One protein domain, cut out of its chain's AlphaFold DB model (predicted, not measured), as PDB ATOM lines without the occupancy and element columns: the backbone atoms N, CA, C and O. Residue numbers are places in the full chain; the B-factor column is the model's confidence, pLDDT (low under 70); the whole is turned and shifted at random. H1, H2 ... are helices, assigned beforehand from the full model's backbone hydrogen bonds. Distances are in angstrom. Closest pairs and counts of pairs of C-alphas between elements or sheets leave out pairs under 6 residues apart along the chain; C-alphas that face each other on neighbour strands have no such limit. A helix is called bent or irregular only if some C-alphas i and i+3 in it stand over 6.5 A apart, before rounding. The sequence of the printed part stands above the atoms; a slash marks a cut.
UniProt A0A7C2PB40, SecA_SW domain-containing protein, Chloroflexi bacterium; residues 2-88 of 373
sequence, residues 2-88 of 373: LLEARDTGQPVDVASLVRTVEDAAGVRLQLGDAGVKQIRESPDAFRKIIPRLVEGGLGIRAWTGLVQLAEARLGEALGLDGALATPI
ATOM      1  N   LEU A   2     186.429 142.086 117.057       71.12
ATOM      2  CA  LEU A   2     186.017 141.191 118.170       71.12
ATOM      3  C   LEU A   2     184.770 141.684 118.925       71.12
ATOM      4  O   LEU A   2     183.877 140.895 119.207       71.12
ATOM      5  N   LEU A   3     184.691 142.990 119.205       69.19
ATOM      6  CA  LEU A   3     183.498 143.626 119.789       69.19
ATOM      7  C   LEU A   3     182.288 143.515 118.848       69.19
ATOM      8  O   LEU A   3     181.212 143.111 119.247       69.19
ATOM      9  N   GLU A   4     182.518 143.766 117.565       67.75
ATOM     10  CA  GLU A   4     181.508 143.751 116.503       67.75
ATOM     11  C   GLU A   4     180.939 142.346 116.234       67.75
ATOM     12  O   GLU A   4     179.738 142.190 116.053       67.75
ATOM     13  N   ALA A   5     181.769 141.298 116.282       66.94
ATOM     14  CA  ALA A   5     181.331 139.903 116.204       66.94
ATOM     15  C   ALA A   5     180.538 139.476 117.453       66.94
ATOM     16  O   ALA A   5     179.601 138.685 117.360       66.94
ATOM     17  N   ARG A   6     180.884 140.037 118.620       66.31
ATOM     18  CA  ARG A   6     180.170 139.812 119.882       66.31
ATOM     19  C   ARG A   6     178.796 140.487 119.889       66.31
ATOM     20  O   ARG A   6     177.845 139.884 120.374       66.31
ATOM     21  N   ASP A   7     178.698 141.676 119.299       67.88
ATOM     22  CA  ASP A   7     177.453 142.445 119.192       67.88
ATOM     23  C   ASP A   7     176.512 141.906 118.098       67.88
ATOM     24  O   ASP A   7     175.294 142.022 118.216       67.88
ATOM     25  N   THR A   8     177.051 141.284 117.044       71.31
ATOM     26  CA  THR A   8     176.271 140.758 115.902       71.31
ATOM     27  C   THR A   8     175.988 139.254 115.969       71.31
ATOM     28  O   THR A   8     175.213 138.744 115.158       71.31
ATOM     29  N   GLY A   9     176.608 138.524 116.903       66.25
ATOM     30  CA  GLY A   9     176.463 137.069 117.044       66.25
ATOM     31  C   GLY A   9     177.068 136.249 115.895       66.25
ATOM     32  O   GLY A   9     176.815 135.047 115.805       66.25
ATOM     33  N   GLN A  10     177.846 136.871 115.003       72.50
ATOM     34  CA  GLN A  10     178.480 136.194 113.873       72.50
ATOM     35  C   GLN A  10     179.804 135.517 114.276       72.50
ATOM     36  O   GLN A  10     180.534 136.035 115.125       72.50
ATOM     37  N   PRO A  11     180.158 134.368 113.665       69.19
ATOM     38  CA  PRO A  11     181.437 133.714 113.921       69.19
ATOM     39  C   PRO A  11     182.607 134.603 113.476       69.19
ATOM     40  O   PRO A  11     182.590 135.181 112.391       69.19
ATOM     41  N   VAL A  12     183.646 134.690 114.311       72.88
ATOM     42  CA  VAL A  12     184.849 135.481 114.017       72.88
ATOM     43  C   VAL A  12     185.623 134.839 112.864       72.88
ATOM     44  O   VAL A  12     186.089 133.703 112.979       72.88
ATOM     45  N   ASP A  13     185.818 135.581 111.772       82.88
ATOM     46  CA  ASP A  13     186.732 135.172 110.707       82.88
ATOM     47  C   ASP A  13     188.190 135.312 111.167       82.88
ATOM     48  O   ASP A  13     188.750 136.409 111.249       82.88
ATOM     49  N   VAL A  14     188.808 134.168 111.465       79.62
ATOM     50  CA  VAL A  14     190.203 134.072 111.911       79.62
ATOM     51  C   VAL A  14     191.160 134.644 110.863       79.62
ATOM     52  O   VAL A  14     192.142 135.281 111.237       79.62
ATOM     53  N   ALA A  15     190.879 134.473 109.566       82.06
ATOM     54  CA  ALA A  15     191.762 134.951 108.505       82.06
ATOM     55  C   ALA A  15     191.804 136.484 108.462       82.06
ATOM     56  O   ALA A  15     192.888 137.067 108.461       82.06
ATOM     57  N   SER A  16     190.643 137.146 108.507       83.50
ATOM     58  CA  SER A  16     190.581 138.610 108.579       83.50
ATOM     59  C   SER A  16     191.167 139.158 109.882       83.50
ATOM     60  O   SER A  16     191.825 140.198 109.864       83.50
ATOM     61  N   LEU A  17     190.984 138.459 111.009       83.06
ATOM     62  CA  LEU A  17     191.551 138.859 112.299       83.06
ATOM     63  C   LEU A  17     193.087 138.840 112.273       83.06
ATOM     64  O   LEU A  17     193.725 139.810 112.674       83.06
ATOM     65  N   VAL A  18     193.674 137.753 111.763       84.12
ATOM     66  CA  VAL A  18     195.125 137.605 111.592       84.12
ATOM     67  C   VAL A  18     195.648 138.651 110.621       84.12
ATOM     68  O   VAL A  18     196.571 139.378 110.971       84.12
ATOM     69  N   ARG A  19     195.005 138.801 109.459       86.06
ATOM     70  CA  ARG A  19     195.390 139.780 108.438       86.06
ATOM     71  C   ARG A  19     195.376 141.213 108.966       86.06
ATOM     72  O   ARG A  19     196.295 141.966 108.690       86.06
ATOM     73  N   THR A  20     194.393 141.572 109.789       86.56
ATOM     74  CA  THR A  20     194.336 142.902 110.419       86.56
ATOM     75  C   THR A  20     195.541 143.146 111.328       86.56
ATOM     76  O   THR A  20     196.095 144.243 111.342       86.56
ATOM     77  N   VAL A  21     195.970 142.129 112.082       85.00
ATOM     78  CA  VAL A  21     197.171 142.233 112.924       85.00
ATOM     79  C   VAL A  21     198.438 142.256 112.070       85.00
ATOM     80  O   VAL A  21     199.338 143.031 112.373       85.00
ATOM     81  N   GLU A  22     198.513 141.461 111.003       87.12
ATOM     82  CA  GLU A  22     199.641 141.471 110.063       87.12
ATOM     83  C   GLU A  22     199.800 142.826 109.364       87.12
ATOM     84  O   GLU A  22     200.909 143.354 109.303       87.12
ATOM     85  N   ASP A  23     198.697 143.410 108.894       87.50
ATOM     86  CA  ASP A  23     198.665 144.715 108.233       87.50
ATOM     87  C   ASP A  23     199.040 145.835 109.217       87.50
ATOM     88  O   ASP A  23     199.827 146.720 108.879       87.50
ATOM     89  N   ALA A  24     198.544 145.776 110.459       87.31
ATOM     90  CA  ALA A  24     198.872 146.756 111.496       87.31
ATOM     91  C   ALA A  24     200.322 146.640 112.001       87.31
ATOM     92  O   ALA A  24     200.967 147.652 112.267       87.31
ATOM     93  N   ALA A  25     200.842 145.418 112.151       82.88
ATOM     94  CA  ALA A  25     202.196 145.165 112.644       82.88
ATOM     95  C   ALA A  25     203.256 145.166 111.526       82.88
ATOM     96  O   ALA A  25     204.454 145.170 111.808       82.88
ATOM     97  N   GLY A  26     202.839 145.127 110.258       84.88
ATOM     98  CA  GLY A  26     203.725 145.047 109.097       84.88
ATOM     99  C   GLY A  26     204.554 143.758 109.036       84.88
ATOM    100  O   GLY A  26     205.620 143.743 108.411       84.88
ATOM    101  N   VAL A  27     204.119 142.682 109.694       84.31
ATOM    102  CA  VAL A  27     204.817 141.387 109.741       84.31
ATOM    103  C   VAL A  27     203.845 140.248 109.507       84.31
ATOM    104  O   VAL A  27     202.701 140.315 109.933       84.31
ATOM    105  N   ARG A  28     204.323 139.173 108.873       83.31
ATOM    106  CA  ARG A  28     203.552 137.931 108.796       83.31
ATOM    107  C   ARG A  28     203.634 137.182 110.116       83.31
ATOM    108  O   ARG A  28     204.730 136.997 110.649       83.31
ATOM    109  N   LEU A  29     202.493 136.723 110.611       83.12
ATOM    110  CA  LEU A  29     202.417 135.923 111.825       83.12
ATOM    111  C   LEU A  29     202.532 134.444 111.456       83.12
ATOM    112  O   LEU A  29     201.809 133.944 110.598       83.12
ATOM    113  N   GLN A  30     203.427 133.714 112.121       74.75
ATOM    114  CA  GLN A  30     203.485 132.263 111.968       74.75
ATOM    115  C   GLN A  30     202.495 131.604 112.925       74.75
ATOM    116  O   GLN A  30     202.748 131.474 114.121       74.75
ATOM    117  N   LEU A  31     201.350 131.197 112.384       74.94
ATOM    118  CA  LEU A  31     200.328 130.439 113.093       74.94
ATOM    119  C   LEU A  31     200.314 129.011 112.550       74.94
ATOM    120  O   LEU A  31     200.007 128.796 111.383       74.94
ATOM    121  N   GLY A  32     200.650 128.035 113.394       75.31
ATOM    122  CA  GLY A  32     200.410 126.624 113.080       75.31
ATOM    123  C   GLY A  32     198.929 126.256 113.233       75.31
ATOM    124  O   GLY A  32     198.155 127.004 113.835       75.31
ATOM    125  N   ASP A  33     198.542 125.066 112.768       75.12
ATOM    126  CA  ASP A  33     197.148 124.585 112.790       75.12
ATOM    127  C   ASP A  33     196.512 124.615 114.191       75.12
ATOM    128  O   ASP A  33     195.340 124.965 114.354       75.12
ATOM    129  N   ALA A  34     197.303 124.324 115.229       73.69
ATOM    130  CA  ALA A  34     196.873 124.409 116.623       73.69
ATOM    131  C   ALA A  34     196.558 125.852 117.061       73.69
ATOM    132  O   ALA A  34     195.590 126.079 117.785       73.69
ATOM    133  N   GLY A  35     197.331 126.835 116.584       75.88
ATOM    134  CA  GLY A  35     197.103 128.254 116.864       75.88
ATOM    135  C   GLY A  35     195.843 128.774 116.176       75.88
ATOM    136  O   GLY A  35     195.038 129.456 116.802       75.88
ATOM    137  N   VAL A  36     195.609 128.379 114.920       81.12
ATOM    138  CA  VAL A  36     194.373 128.714 114.187       81.12
ATOM    139  C   VAL A  36     193.144 128.135 114.893       81.12
ATOM    140  O   VAL A  36     192.132 128.824 115.046       81.12
ATOM    141  N   LYS A  37     193.233 126.886 115.372       80.94
ATOM    142  CA  LYS A  37     192.165 126.234 116.138       80.94
ATOM    143  C   LYS A  37     191.887 126.953 117.463       80.94
ATOM    144  O   LYS A  37     190.730 127.234 117.763       80.94
ATOM    145  N   GLN A  38     192.931 127.338 118.195       78.38
ATOM    146  CA  GLN A  38     192.806 128.061 119.464       78.38
ATOM    147  C   GLN A  38     192.151 129.443 119.299       78.38
ATOM    148  O   GLN A  38     191.350 129.848 120.139       78.38
ATOM    149  N   ILE A  39     192.439 130.154 118.204       80.50
ATOM    150  CA  ILE A  39     191.800 131.447 117.901       80.50
ATOM    151  C   ILE A  39     190.313 131.262 117.586       80.50
ATOM    152  O   ILE A  39     189.492 132.078 117.998       80.50
ATOM    153  N   ARG A  40     189.955 130.179 116.885       79.88
ATOM    154  CA  ARG A  40     188.560 129.855 116.561       79.88
ATOM    155  C   ARG A  40     187.746 129.489 117.807       79.88
ATOM    156  O   ARG A  40     186.596 129.896 117.915       79.88
ATOM    157  N   GLU A  41     188.336 128.732 118.730       81.25
ATOM    158  CA  GLU A  41     187.687 128.284 119.973       81.25
ATOM    159  C   GLU A  41     187.651 129.372 121.054       81.25
ATOM    160  O   GLU A  41     186.771 129.376 121.913       81.25
ATOM    161  N   SER A  42     188.606 130.301 121.051       80.44
ATOM    162  CA  SER A  42     188.687 131.384 122.034       80.44
ATOM    163  C   SER A  42     189.277 132.655 121.414       80.44
ATOM    164  O   SER A  42     190.455 132.959 121.626       80.44
ATOM    165  N   PRO A  43     188.464 133.454 120.695       75.12
ATOM    166  CA  PRO A  43     188.928 134.677 120.035       75.12
ATOM    167  C   PRO A  43     189.577 135.689 120.994       75.12
ATOM    168  O   PRO A  43     190.548 136.349 120.636       75.12
ATOM    169  N   ASP A  44     189.120 135.761 122.248       78.50
ATOM    170  CA  ASP A  44     189.705 136.638 123.273       78.50
ATOM    171  C   ASP A  44     191.107 136.191 123.727       78.50
ATOM    172  O   ASP A  44     191.929 137.016 124.144       78.50
ATOM    173  N   ALA A  45     191.424 134.895 123.617       78.12
ATOM    174  CA  ALA A  45     192.757 134.378 123.917       78.12
ATOM    175  C   ALA A  45     193.789 134.839 122.876       78.12
ATOM    176  O   ALA A  45     194.961 135.009 123.221       78.12
ATOM    177  N   PHE A  46     193.353 135.133 121.642       80.81
ATOM    178  CA  PHE A  46     194.219 135.668 120.592       80.81
ATOM    179  C   PHE A  46     194.905 136.962 121.034       80.81
ATOM    180  O   PHE A  46     196.115 137.108 120.883       80.81
ATOM    181  N   ARG A  47     194.165 137.867 121.691       80.81
ATOM    182  CA  ARG A  47     194.705 139.148 122.172       80.81
ATOM    183  C   ARG A  47     195.919 138.976 123.088       80.81
ATOM    184  O   ARG A  47     196.825 139.803 123.054       80.81
ATOM    185  N   LYS A  48     195.952 137.904 123.886       82.94
ATOM    186  CA  LYS A  48     197.056 137.611 124.814       82.94
ATOM    187  C   LYS A  48     198.300 137.072 124.108       82.94
ATOM    188  O   LYS A  48     199.399 137.247 124.624       82.94
ATOM    189  N   ILE A  49     198.142 136.434 122.948       82.19
ATOM    190  CA  ILE A  49     199.253 135.833 122.194       82.19
ATOM    191  C   ILE A  49     199.786 136.734 121.074       82.19
ATOM    192  O   ILE A  49     200.917 136.519 120.642       82.19
ATOM    193  N   ILE A  50     199.037 137.767 120.653       83.56
ATOM    194  CA  ILE A  50     199.475 138.754 119.646       83.56
ATOM    195  C   ILE A  50     200.891 139.290 119.925       83.56
ATOM    196  O   ILE A  50     201.701 139.214 119.005       83.56
ATOM    197  N   PRO A  51     201.250 139.770 121.138       84.88
ATOM    198  CA  PRO A  51     202.582 140.331 121.372       84.88
ATOM    199  C   PRO A  51     203.706 139.340 121.063       84.88
ATOM    200  O   PRO A  51     204.643 139.682 120.352       84.88
ATOM    201  N   ARG A  52     203.563 138.082 121.502       84.25
ATOM    202  CA  ARG A  52     204.548 137.018 121.257       84.25
ATOM    203  C   ARG A  52     204.633 136.638 119.776       84.25
ATOM    204  O   ARG A  52     205.721 136.375 119.272       84.25
ATOM    205  N   LEU A  53     203.495 136.588 119.077       82.75
ATOM    206  CA  LEU A  53     203.455 136.288 117.642       82.75
ATOM    207  C   LEU A  53     204.096 137.409 116.815       82.75
ATOM    208  O   LEU A  53     204.856 137.131 115.889       82.75
ATOM    209  N   VAL A  54     203.817 138.666 117.171       85.00
ATOM    210  CA  VAL A  54     204.403 139.851 116.534       85.00
ATOM    211  C   VAL A  54     205.903 139.925 116.814       85.00
ATOM    212  O   VAL A  54     206.674 140.123 115.880       85.00
ATOM    213  N   GLU A  55     206.338 139.700 118.057       83.94
ATOM    214  CA  GLU A  55     207.757 139.643 118.435       83.94
ATOM    215  C   GLU A  55     208.505 138.559 117.645       83.94
ATOM    216  O   GLU A  55     209.578 138.810 117.096       83.94
ATOM    217  N   GLY A  56     207.895 137.382 117.491       83.06
ATOM    218  CA  GLY A  56     208.415 136.316 116.643       83.06
ATOM    219  C   GLY A  56     208.540 136.704 115.171       83.06
ATOM    220  O   GLY A  56     209.593 136.510 114.566       83.06
ATOM    221  N   GLY A  57     207.483 137.282 114.596       82.69
ATOM    222  CA  GLY A  57     207.471 137.733 113.202       82.69
ATOM    223  C   GLY A  57     208.499 138.837 112.925       82.69
ATOM    224  O   GLY A  57     209.238 138.765 111.940       82.69
ATOM    225  N   LEU A  58     208.597 139.828 113.818       84.69
ATOM    226  CA  LEU A  58     209.600 140.895 113.753       84.69
ATOM    227  C   LEU A  58     211.014 140.338 113.869       84.69
ATOM    228  O   LEU A  58     211.890 140.713 113.094       84.69
ATOM    229  N   GLY A  59     211.233 139.414 114.798       85.88
ATOM    230  CA  GLY A  59     212.540 138.828 115.019       85.88
ATOM    231  C   GLY A  59     213.019 137.934 113.874       85.88
ATOM    232  O   GLY A  59     214.179 138.031 113.482       85.88
ATOM    233  N   ILE A  60     212.132 137.151 113.248       84.00
ATOM    234  CA  ILE A  60     212.453 136.408 112.014       84.00
ATOM    235  C   ILE A  60     212.844 137.378 110.897       84.00
ATOM    236  O   ILE A  60     213.840 137.157 110.202       84.00
ATOM    237  N   ARG A  61     212.087 138.470 110.726       85.81
ATOM    238  CA  ARG A  61     212.379 139.497 109.720       85.81
ATOM    239  C   ARG A  61     213.731 140.167 109.976       85.81
ATOM    240  O   ARG A  61     214.508 140.322 109.037       85.81
ATOM    241  N   ALA A  62     214.023 140.520 111.226       87.06
ATOM    242  CA  ALA A  62     215.295 141.105 111.631       87.06
ATOM    243  C   ALA A  62     216.466 140.136 111.405       87.06
ATOM    244  O   ALA A  62     217.442 140.517 110.767       87.06
ATOM    245  N   TRP A  63     216.345 138.873 111.827       89.12
ATOM    246  CA  TRP A  63     217.358 137.838 111.592       89.12
ATOM    247  C   TRP A  63     217.636 137.634 110.102       89.12
ATOM    248  O   TRP A  63     218.784 137.669 109.669       89.12
ATOM    249  N   THR A  64     216.576 137.503 109.303       87.69
ATOM    250  CA  THR A  64     216.687 137.329 107.849       87.69
ATOM    251  C   THR A  64     217.385 138.529 107.213       87.69
ATOM    252  O   THR A  64     218.282 138.353 106.393       87.69
ATOM    253  N   GLY A  65     217.021 139.749 107.620       88.12
ATOM    254  CA  GLY A  65     217.663 140.974 107.148       88.12
ATOM    255  C   GLY A  65     219.143 141.055 107.531       88.12
ATOM    256  O   GLY A  65     219.966 141.397 106.686       88.12
ATOM    257  N   LEU A  66     219.495 140.695 108.770       89.88
ATOM    258  CA  LEU A  66     220.882 140.678 109.249       89.88
ATOM    259  C   LEU A  66     221.734 139.662 108.488       89.88
ATOM    260  O   LEU A  66     222.817 140.010 108.022       89.88
ATOM    261  N   VAL A  67     221.234 138.437 108.309       89.25
ATOM    262  CA  VAL A  67     221.913 137.393 107.531       89.25
ATOM    263  C   VAL A  67     222.093 137.857 106.089       89.25
ATOM    264  O   VAL A  67     223.205 137.829 105.576       89.25
ATOM    265  N   GLN A  68     221.043 138.383 105.451       87.00
ATOM    266  CA  GLN A  68     221.123 138.884 104.078       87.00
ATOM    267  C   GLN A  68     222.108 140.044 103.924       87.00
ATOM    268  O   GLN A  68     222.812 140.108 102.916       87.00
ATOM    269  N   LEU A  69     222.168 140.958 104.896       88.19
ATOM    270  CA  LEU A  69     223.119 142.067 104.898       88.19
ATOM    271  C   LEU A  69     224.557 141.559 105.064       88.19
ATOM    272  O   LEU A  69     225.450 142.006 104.343       88.19
ATOM    273  N   ALA A  70     224.775 140.611 105.979       86.56
ATOM    274  CA  ALA A  70     226.074 139.988 106.195       86.56
ATOM    275  C   ALA A  70     226.541 139.234 104.939       86.56
ATOM    276  O   ALA A  70     227.636 139.492 104.444       86.56
ATOM    277  N   GLU A  71     225.692 138.390 104.353       84.56
ATOM    278  CA  GLU A  71     225.972 137.670 103.105       84.56
ATOM    279  C   GLU A  71     226.227 138.613 101.928       84.56
ATOM    280  O   GLU A  71     227.141 138.382 101.138       84.56
ATOM    281  N   ALA A  72     225.460 139.701 101.807       80.19
ATOM    282  CA  ALA A  72     225.676 140.700 100.762       80.19
ATOM    283  C   ALA A  72     227.042 141.386 100.902       80.19
ATOM    284  O   ALA A  72     227.684 141.691  99.896       80.19
ATOM    285  N   ARG A  73     227.502 141.606 102.138       80.56
ATOM    286  CA  ARG A  73     228.800 142.228 102.418       80.56
ATOM    287  C   ARG A  73     229.970 141.256 102.252       80.56
ATOM    288  O   ARG A  73     231.032 141.673 101.799       80.56
ATOM    289  N   LEU A  74     229.782 139.981 102.586       77.81
ATOM    290  CA  LEU A  74     230.796 138.929 102.430       77.81
ATOM    291  C   LEU A  74     230.881 138.400 100.988       77.81
ATOM    292  O   LEU A  74     231.946 137.980 100.523       77.81
ATOM    293  N   GLY A  75     229.768 138.462 100.256       75.38
ATOM    294  CA  GLY A  75     229.624 137.915  98.910       75.38
ATOM    295  C   GLY A  75     229.547 136.386  98.879       75.38
ATOM    296  O   GLY A  75     229.908 135.791  97.864       75.38
ATOM    297  N   GLU A  76     229.132 135.753  99.976       78.19
ATOM    298  CA  GLU A  76     228.981 134.301 100.116       78.19
ATOM    299  C   GLU A  76     227.874 133.959 101.117       78.19
ATOM    300  O   GLU A  76     227.524 134.780 101.964       78.19
ATOM    301  N   ALA A  77     227.292 132.766 100.977       83.25
ATOM    302  CA  ALA A  77     226.215 132.304 101.844       83.25
ATOM    303  C   ALA A  77     226.769 131.841 103.197       83.25
ATOM    304  O   ALA A  77     227.774 131.130 103.247       83.25
ATOM    305  N   LEU A  78     226.088 132.201 104.282       86.62
ATOM    306  CA  LEU A  78     226.496 131.840 105.645       86.62
ATOM    307  C   LEU A  78     225.913 130.498 106.111       86.62
ATOM    308  O   LEU A  78     226.255 130.024 107.198       86.62
ATOM    309  N   GLY A  79     225.022 129.896 105.313       84.19
ATOM    310  CA  GLY A  79     224.337 128.644 105.655       84.19
ATOM    311  C   GLY A  79     223.487 128.769 106.922       84.19
ATOM    312  O   GLY A  79     223.294 127.801 107.657       84.19
ATOM    313  N   LEU A  80     223.017 129.984 107.217       85.00
ATOM    314  CA  LEU A  80     222.167 130.299 108.365       85.00
ATOM    315  C   LEU A  80     220.684 130.193 107.997       85.00
ATOM    316  O   LEU A  80     219.854 130.973 108.464       85.00
ATOM    317  N   ASP A  81     220.363 129.201 107.167       67.69
ATOM    318  CA  ASP A  81     219.007 128.911 106.736       67.69
ATOM    319  C   ASP A  81     218.231 128.312 107.914       67.69
ATOM    320  O   ASP A  81     218.531 127.226 108.412       67.69
ATOM    321  N   GLY A  82     217.258 129.064 108.419       64.44
ATOM    322  CA  GLY A  82     216.397 128.611 109.503       64.44
ATOM    323  C   GLY A  82     215.801 129.761 110.297       64.44
ATOM    324  O   GLY A  82     216.481 130.731 110.633       64.44
ATOM    325  N   ALA A  83     214.515 129.634 110.618       63.88
ATOM    326  CA  ALA A  83     213.865 130.524 111.565       63.88
ATOM    327  C   ALA A  83     214.447 130.291 112.967       63.88
ATOM    328  O   ALA A  83     214.629 129.148 113.393       63.88
ATOM    329  N   LEU A  84     214.737 131.375 113.687       75.31
ATOM    330  CA  LEU A  84     215.053 131.296 115.111       75.31
ATOM    331  C   LEU A  84     213.820 130.784 115.869       75.31
ATOM    332  O   LEU A  84     212.684 131.128 115.530       75.31
ATOM    333  N   ALA A  85     214.042 129.958 116.892       74.44
ATOM    334  CA  ALA A  85     212.969 129.539 117.786       74.44
ATOM    335  C   ALA A  85     212.341 130.764 118.476       74.44
ATOM    336  O   ALA A  85     213.007 131.777 118.676       74.44
ATOM    337  N   THR A  86     211.053 130.679 118.825       71.31
ATOM    338  CA  THR A  86     210.311 131.760 119.494       71.31
ATOM    339  C   THR A  86     209.943 131.384 120.935       71.31
ATOM    340  O   THR A  86     209.203 130.414 121.146       71.31
ATOM    341  N   PRO A  87     210.343 132.173 121.952       74.56
ATOM    342  CA  PRO A  87     211.035 133.468 121.884       74.56
ATOM    343  C   PRO A  87     212.496 133.348 121.431       74.56
ATOM    344  O   PRO A  87     213.127 132.313 121.627       74.56
ATOM    345  N   ILE A  88     213.005 134.410 120.806       82.00
ATOM    346  CA  ILE A  88     214.334 134.415 120.193       82.00
ATOM    347  C   ILE A  88     215.409 134.627 121.257       82.00
ATOM    348  O   ILE A  88     215.407 135.634 121.961       82.00
TER     349      ILE A  88
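AT A GLANCE: This is residues 2 to 88 of the 373 residues of the protein "SecA_SW domain-containing protein" of Chloroflexi bacterium (UniProt A0A7C2PB40). One long kinked helix, H4, makes most of the length of a loose rod; the shorter H2 and H3 lie beside its first half, H1 lies beyond its start, and residues 75 to 88 fold back from its far end. The printed part has 87 residues with four named helices, H1 to H4 in order, and no named strand: all helix. The radius of gyration of the C-alphas is 16.6 A, the spans 56 by 22 by 16 A.

IN THESE COORDINATES: H4, residues 43 to 74, measures 45.6 A, from C-alpha 43 at (188.928, 134.677, 120.035) to C-alpha 74 at (230.796, 138.929, 102.430). It has a kink of 48 degrees near residue 50 and is irregular: C-alphas 48 and 51 are 7.1 A apart. H3 is residues 33 to 41, 12.4 A; H2, 14 to 25, 16.4 A; H1, 2 to 8, 10.0 A.

HOW THE PARTS SIT: H4, with residues 45 to 46 alone, and H3 touch only at the corner, C-alphas 39 and 46 closest at 5.6 A. H2, with residue 14 alone, only just touches H3, with 3 pairs within 8 A, C-alphas 14 and 40 closest at 6.5 A. H2 and H1 are each close to H4 but not clearly touching, closest C-alphas 25 and 54, 6.9 A, and 2 and 43, 7.4 A. Every O i to N i+4 pair is within hydrogen-bond range in H1, H2 and H3, and 24 of 28 in H4.

THE WHOLE: The C-alphas farthest apart, of Gly 9 and Leu 74, are 56.3 A apart. The printed part has no cut and no long link. Residues 3 to 7, 9, 11 and 81 to 83 have pLDDT under 70.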